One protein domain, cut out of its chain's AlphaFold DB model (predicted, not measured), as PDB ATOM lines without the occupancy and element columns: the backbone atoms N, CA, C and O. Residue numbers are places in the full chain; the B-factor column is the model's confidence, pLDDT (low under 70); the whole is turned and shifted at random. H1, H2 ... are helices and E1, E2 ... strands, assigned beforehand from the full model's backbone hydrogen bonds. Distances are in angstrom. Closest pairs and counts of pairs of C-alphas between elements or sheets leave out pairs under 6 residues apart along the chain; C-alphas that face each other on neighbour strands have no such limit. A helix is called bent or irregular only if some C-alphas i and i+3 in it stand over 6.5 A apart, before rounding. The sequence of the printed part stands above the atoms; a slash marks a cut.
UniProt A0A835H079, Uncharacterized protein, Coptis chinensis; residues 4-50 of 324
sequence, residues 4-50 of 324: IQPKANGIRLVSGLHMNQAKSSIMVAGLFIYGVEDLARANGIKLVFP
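Overview. This is residues 4 to 50 of the 324 residues of an uncharacterized protein of Coptis chinensis (UniProt A0A835H079). Two short parallel strands, E1 and E2, lie side by side with the short helix H2 packed on them, and together they make a small head; the longer helix H1 reaches away from this head to the other end of an elongated whole. Residues 16 to 24 fold back from the far end of H1 toward the head. The printed part has 47 residues, with two named helices and two named strands in the order H1, E1, H2, E2, and its class is mixed, helices and strands. The one sheet has the order E1, E2 and is parallel. The whole is loose, with a radius of gyration of the C-alphas of 12.0 A, and the C-alphas span 34 by 18 by 17 A.

Along the chain. Strand E1 is residues 25 to 27, and C-alpha 25 stands at (-19.993, -30.613, 10.267). Strand E2 is residues 46 to 48, ending with C-alpha 48 at (-26.161, -30.094, 11.079). Helix H2 is residues 36 to 43 and measures 10.7 A from first to last C-alpha. Helix H1, the longest, is residues 4 to 15; it measures 16.4 A, from C-alpha 4 at (-14.867, -38.174, 3.309) to C-alpha 15 at (-0.832, -29.709, 2.101).

Arrangement. E1 and E2 are parallel neighbours, with 34 degrees between their N-to-C directions. The C-alphas of Ile 26 and Leu 47, which face each other, are 4.9 A apart. Across the pair, N 26 and O 46 are within hydrogen-bond range at 2.9 A, and so are N 48 and O 26 at 2.9 A. E1, H2 and E2 form a strand-helix-strand unit, two parallel neighbour strands with a helix between them along the chain, and its crossover is right-handed. The closest C-alphas of H2 and E2 are those of Ala 40 and Lys 46, 6.3 A apart. The closest C-alphas of H2 and E1 are those of Ala 40 and Ile 26, 7.0 A apart. H1 and H2 are apart, but only just, with their closest C-alphas at 8.3 A. H1 and E2 are apart. In H1 and H2 every O i to N i+4 pair is within hydrogen-bond range, and neither helix is bent.

Size, cuts and confidence. The two C-alphas farthest apart are those of Gly 16 and Phe 32, 35.0 A. The printed part has no cut. The link from H2 to E2 is tight, with 2 residues; those from H1 to E1, 9 residues, and from E1 to H2, 8 residues, are short. The mean pLDDT of the printed part is 76.9, and residues 29 to 35 and residue 50 are under 70.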
ATOM      1  N   ILE A   4     -15.395 -39.214   2.403       72.50
ATOM      2  CA  ILE A   4     -14.867 -38.174   3.309       72.50
ATOM      3  C   ILE A   4     -13.410 -38.459   3.673       72.50
ATOM      4  O   ILE A   4     -12.550 -37.612   3.444       72.50
ATOM      5  N   GLN A   5     -13.116 -39.658   4.184       74.50
ATOM      6  CA  GLN A   5     -11.763 -39.996   4.628       74.50
ATOM      7  C   GLN A   5     -10.715 -39.978   3.507       74.50
ATOM      8  O   GLN A   5      -9.658 -39.392   3.723       74.50
ATOM      9  N   PRO A   6     -10.983 -40.497   2.292       80.00
ATOM     10  CA  PRO A   6     -10.000 -40.425   1.212       80.00
ATOM     11  C   PRO A   6      -9.681 -38.986   0.799       80.00
ATOM     12  O   PRO A   6      -8.521 -38.655   0.573       80.00
ATOM     13  N   LYS A   7     -10.686 -38.097   0.768       80.44
ATOM     14  CA  LYS A   7     -10.474 -36.675   0.461       80.44
ATOM     15  C   LYS A   7      -9.713 -35.951   1.567       80.44
ATOM     16  O   LYS A   7      -8.809 -35.177   1.266       80.44
ATOM     17  N   ALA A   8     -10.044 -36.213   2.830       79.31
ATOM     18  CA  ALA A   8      -9.324 -35.643   3.965       79.31
ATOM     19  C   ALA A   8      -7.854 -36.099   3.984       79.31
ATOM     20  O   ALA A   8      -6.957 -35.279   4.173       79.31
ATOM     21  N   ASN A   9      -7.601 -37.382   3.706       81.00
ATOM     22  CA  ASN A   9      -6.252 -37.936   3.614       81.00
ATOM     23  C   ASN A   9      -5.478 -37.371   2.415       81.00
ATOM     24  O   ASN A   9      -4.301 -37.060   2.559       81.00
ATOM     25  N   GLY A  10      -6.132 -37.167   1.268       84.12
ATOM     26  CA  GLY A  10      -5.522 -36.516   0.104       84.12
ATOM     27  C   GLY A  10      -5.090 -35.075   0.389       84.12
ATOM     28  O   GLY A  10      -3.963 -34.699   0.085       84.12
ATOM     29  N   ILE A  11      -5.942 -34.282   1.049       81.06
ATOM     30  CA  ILE A  11      -5.591 -32.910   1.455       81.06
ATOM     31  C   ILE A  11      -4.415 -32.928   2.435       81.06
ATOM     32  O   ILE A  11      -3.491 -32.131   2.289       81.06
ATOM     33  N   ARG A  12      -4.409 -33.863   3.390       86.62
ATOM     34  CA  ARG A  12      -3.304 -34.032   4.340       86.62
ATOM     35  C   ARG A  12      -1.988 -34.374   3.642       86.62
ATOM     36  O   ARG A  12      -0.971 -33.784   3.980       86.62
ATOM     37  N   LEU A  13      -2.011 -35.293   2.677       87.38
ATOM     38  CA  LEU A  13      -0.826 -35.711   1.919       87.38
ATOM     39  C   LEU A  13      -0.220 -34.562   1.105       87.38
ATOM     40  O   LEU A  13       0.996 -34.445   1.044       87.38
ATOM     41  N   VAL A  14      -1.056 -33.713   0.501       89.06
ATOM     42  CA  VAL A  14      -0.588 -32.634  -0.385       89.06
ATOM     43  C   VAL A  14      -0.212 -31.364   0.380       89.06
ATOM     44  O   VAL A  14       0.741 -30.687   0.014       89.06
ATOM     45  N   SER A  15      -0.963 -31.011   1.425       87.88
ATOM     46  CA  SER A  15      -0.832 -29.709   2.101       87.88
ATOM     47  C   SER A  15      -0.311 -29.780   3.535       87.88
ATOM     48  O   SER A  15      -0.068 -28.739   4.139       87.88
ATOM     49  N   GLY A  16      -0.213 -30.975   4.128       89.62
ATOM     50  CA  GLY A  16       0.065 -31.139   5.559       89.62
ATOM     51  C   GLY A  16      -1.076 -30.685   6.482       89.62
ATOM     52  O   GLY A  16      -0.968 -30.810   7.700       89.62
ATOM     53  N   LEU A  17      -2.186 -30.168   5.939       86.31
ATOM     54  CA  LEU A  17      -3.313 -29.685   6.730       86.31
ATOM     55  C   LEU A  17      -4.171 -30.839   7.250       86.31
ATOM     56  O   LEU A  17      -4.477 -31.802   6.545       86.31
ATOM     57  N   HIS A  18      -4.629 -30.691   8.490       82.88
ATOM     58  CA  HIS A  18      -5.507 -31.645   9.154       82.88
ATOM     59  C   HIS A  18      -6.933 -31.102   9.261       82.88
ATOM     60  O   HIS A  18      -7.160 -29.935   9.586       82.88
ATOM     61  N   MET A  19      -7.916 -31.970   9.026       81.75
ATOM     62  CA  MET A  19      -9.320 -31.640   9.249       81.75
ATOM     63  C   MET A  19      -9.588 -31.475  10.750       81.75
ATOM     64  O   MET A  19      -9.365 -32.393  11.536       81.75
ATOM     65  N   ASN A  20     -10.120 -30.320  11.147       83.88
ATOM     66  CA  ASN A  20     -10.546 -30.081  12.521       83.88
ATOM     67  C   ASN A  20     -11.955 -30.651  12.745       83.88
ATOM     68  O   ASN A  20     -12.947 -30.000  12.417       83.88
ATOM     69  N   GLN A  21     -12.044 -31.842  13.339       80.50
ATOM     70  CA  GLN A  21     -13.316 -32.537  13.576       80.50
ATOM     71  C   GLN A  21     -14.315 -31.727  14.423       80.50
ATOM     72  O   GLN A  21     -15.511 -31.775  14.150       80.50
ATOM     73  N   ALA A  22     -13.848 -30.915  15.380       79.44
ATOM     74  CA  ALA A  22     -14.720 -30.087  16.223       79.44
ATOM     75  C   ALA A  22     -15.391 -28.932  15.445       79.44
ATOM     76  O   ALA A  22     -16.526 -28.526  15.733       79.44
ATOM     77  N   LYS A  23     -14.697 -28.392  14.433       81.25
ATOM     78  CA  LYS A  23     -15.213 -27.327  13.556       81.25
ATOM     79  C   LYS A  23     -15.960 -27.872  12.338       81.25
ATOM     80  O   LYS A  23     -16.845 -27.185  11.833       81.25
ATOM     81  N   SER A  24     -15.637 -29.081  11.888       83.50
ATOM     82  CA  SER A  24     -16.304 -29.745  10.771       83.50
ATOM     83  C   SER A  24     -17.730 -30.166  11.128       83.50
ATOM     84  O   SER A  24     -18.039 -30.512  12.265       83.50
ATOM     85  N   SER A  25     -18.615 -30.144  10.137       83.50
ATOM     86  CA  SER A  25     -19.993 -30.613  10.267       83.50
ATOM     87  C   SER A  25     -20.473 -31.249   8.975       83.50
ATOM     88  O   SER A  25     -20.179 -30.734   7.896       83.50
ATOM     89  N   ILE A  26     -21.258 -32.315   9.085       80.25
ATOM     90  CA  ILE A  26     -21.942 -32.932   7.951       80.25
ATOM     91  C   ILE A  26     -23.305 -32.270   7.813       80.25
ATOM     92  O   ILE A  26     -24.121 -32.323   8.732       80.25
ATOM     93  N   MET A  27     -23.540 -31.633   6.669       75.62
ATOM     94  CA  MET A  27     -24.831 -31.036   6.358       75.62
ATOM     95  C   MET A  27     -25.697 -32.026   5.586       75.62
ATOM     96  O   MET A  27     -25.256 -32.566   4.572       75.62
ATOM     97  N   VAL A  28     -26.935 -32.231   6.038       72.00
ATOM     98  CA  VAL A  28     -27.897 -33.113   5.361       72.00
ATOM     99  C   VAL A  28     -28.999 -32.279   4.730       72.00
ATOM    100  O   VAL A  28     -29.684 -31.516   5.408       72.00
ATOM    101  N   ALA A  29     -29.163 -32.419   3.417       64.88
ATOM    102  CA  ALA A  29     -30.174 -31.729   2.630       64.88
ATOM    103  C   ALA A  29     -30.896 -32.744   1.732       64.88
ATOM    104  O   ALA A  29     -30.270 -33.340   0.862       64.88
ATOM    105  N   GLY A  30     -32.203 -32.941   1.946       58.91
ATOM    106  CA  GLY A  30     -33.060 -33.723   1.043       58.91
ATOM    107  C   GLY A  30     -32.885 -35.250   1.063       58.91
ATOM    108  O   GLY A  30     -33.419 -35.910   0.179       58.91
ATOM    109  N   LEU A  31     -32.166 -35.818   2.037       56.81
ATOM    110  CA  LEU A  31     -32.031 -37.270   2.224       56.81
ATOM    111  C   LEU A  31     -32.805 -37.735   3.464       56.81
ATOM    112  O   LEU A  31     -32.853 -37.023   4.468       56.81
ATOM    113  N   PHE A  32     -33.377 -38.942   3.399       56.47
ATOM    114  CA  PHE A  32     -33.898 -39.643   4.574       56.47
ATOM    115  C   PHE A  32     -32.753 -39.895   5.569       56.47
ATOM    116  O   PHE A  32     -31.639 -40.228   5.174       56.47
ATOM    117  N   ILE A  33     -33.033 -39.711   6.861       59.22
ATOM    118  CA  ILE A  33     -32.051 -39.704   7.965       59.22
ATOM    119  C   ILE A  33     -31.308 -41.052   8.108       59.22
ATOM    120  O   ILE A  33     -30.190 -41.100   8.626       59.22
ATOM    121  N   TYR A  34     -31.886 -42.138   7.583       58.31
ATOM    122  CA  TYR A  34     -31.328 -43.485   7.661       58.31
ATOM    123  C   TYR A  34     -29.949 -43.586   6.985       58.31
ATOM    124  O   TYR A  34     -29.806 -43.426   5.774       58.31
ATOM    125  N   GLY A  35     -28.923 -43.848   7.800       66.62
ATOM    126  CA  GLY A  35     -27.531 -44.056   7.389       66.62
ATOM    127  C   GLY A  35     -26.615 -42.832   7.511       66.62
ATOM    128  O   GLY A  35     -25.391 -42.986   7.489       66.62
ATOM    129  N   VAL A  36     -27.157 -41.619   7.680       72.19
ATOM    130  CA  VAL A  36     -26.317 -40.419   7.855       72.19
ATOM    131  C   VAL A  36     -25.861 -40.258   9.307       72.19
ATOM    132  O   VAL A  36     -24.732 -39.828   9.550       72.19
ATOM    133  N   GLU A  37     -26.685 -40.682  10.266       75.06
ATOM    134  CA  GLU A  37     -26.320 -40.746  11.687       75.06
ATOM    135  C   GLU A  37     -25.166 -41.716  11.940       75.06
ATOM    136  O   GLU A  37     -24.196 -41.359  12.611       75.06
ATOM    137  N   ASP A  38     -25.201 -42.896  11.320       76.12
ATOM    138  CA  ASP A  38     -24.112 -43.870  11.419       76.12
ATOM    139  C   ASP A  38     -22.828 -43.349  10.767       76.12
ATOM    140  O   ASP A  38     -21.725 -43.573  11.267       76.12
ATOM    141  N   LEU A  39     -22.951 -42.587   9.677       73.44
ATOM    142  CA  LEU A  39     -21.814 -41.966   9.004       73.44
ATOM    143  C   LEU A  39     -21.191 -40.837   9.839       73.44
ATOM    144  O   LEU A  39     -19.964 -40.706   9.868       73.44
ATOM    145  N   ALA A  40     -22.010 -40.048  10.529       77.62
ATOM    146  CA  ALA A  40     -21.557 -39.024  11.462       77.62
ATOM    147  C   ALA A  40     -20.865 -39.642  12.683       77.62
ATOM    148  O   ALA A  40     -19.752 -39.232  13.024       77.62
ATOM    149  N   ARG A  41     -21.466 -40.693  13.261       78.25
ATOM    150  CA  ARG A  41     -20.902 -41.466  14.375       78.25
ATOM    151  C   ARG A  41     -19.555 -42.089  13.998       78.25
ATOM    152  O   ARG A  41     -18.592 -41.933  14.738       78.25
ATOM    153  N   ALA A  42     -19.450 -42.696  12.815       77.19
ATOM    154  CA  ALA A  42     -18.219 -43.333  12.337       77.19
ATOM    155  C   ALA A  42     -17.058 -42.355  12.069       77.19
ATOM    156  O   ALA A  42     -15.907 -42.780  12.012       77.19
ATOM    157  N   ASN A  43     -17.332 -41.061  11.867       75.44
ATOM    158  CA  ASN A  43     -16.296 -40.057  11.592       75.44
ATOM    159  C   ASN A  43     -16.068 -39.075  12.752       75.44
ATOM    160  O   ASN A  43     -15.181 -38.230  12.644       75.44
ATOM    161  N   GLY A  44     -16.860 -39.152  13.829       78.12
ATOM    162  CA  GLY A  44     -16.801 -38.196  14.938       78.12
ATOM    163  C   GLY A  44     -17.154 -36.758  14.532       78.12
ATOM    164  O   GLY A  44     -16.675 -35.811  15.149       78.12
ATOM    165  N   ILE A  45     -17.949 -36.571  13.469       83.19
ATOM    166  CA  ILE A  45     -18.314 -35.246  12.942       83.19
ATOM    167  C   ILE A  45     -19.777 -34.957  13.278       83.19
ATOM    168  O   ILE A  45     -20.649 -35.783  13.017       83.19
ATOM    169  N   LYS A  46     -20.069 -33.758  13.795       84.19
ATOM    170  CA  LYS A  46     -21.444 -33.342  14.120       84.19
ATOM    171  C   LYS A  46     -22.332 -33.245  12.876       84.19
ATOM    172  O   LYS A  46     -21.913 -32.724  11.837       84.19
ATOM    173  N   LEU A  47     -23.581 -33.678  13.006       79.94
ATOM    174  CA  LEU A  47     -24.624 -33.456  12.008       79.94
ATOM    175  C   LEU A  47     -25.247 -32.080  12.184       79.94
ATOM    176  O   LEU A  47     -25.506 -31.647  13.304       79.94
ATOM    177  N   VAL A  48     -25.483 -31.387  11.071       77.19
ATOM    178  CA  VAL A  48     -26.161 -30.094  11.079       77.19
ATOM    179  C   VAL A  48     -27.218 -30.061   9.983       77.19
ATOM    180  O   VAL A  48     -26.970 -30.425   8.833       77.19
ATOM    181  N   PHE A  49     -28.406 -29.590  10.343       72.38
ATOM    182  CA  PHE A  49     -29.531 -29.447   9.429       72.38
ATOM    183  C   PHE A  49     -29.677 -27.987   8.972       72.38
ATOM    184  O   PHE A  49     -29.363 -27.071   9.739       72.38
ATOM    185  N   PRO A  50     -30.121 -27.735   7.726       67.88
ATOM    186  CA  PRO A  50     -30.432 -26.387   7.263       67.88
ATOM    187  C   PRO A  50     -31.490 -25.720   8.161       67.88
ATOM    188  O   PRO A  50     -32.422 -26.391   8.601       67.88
TER     189      PRO A  50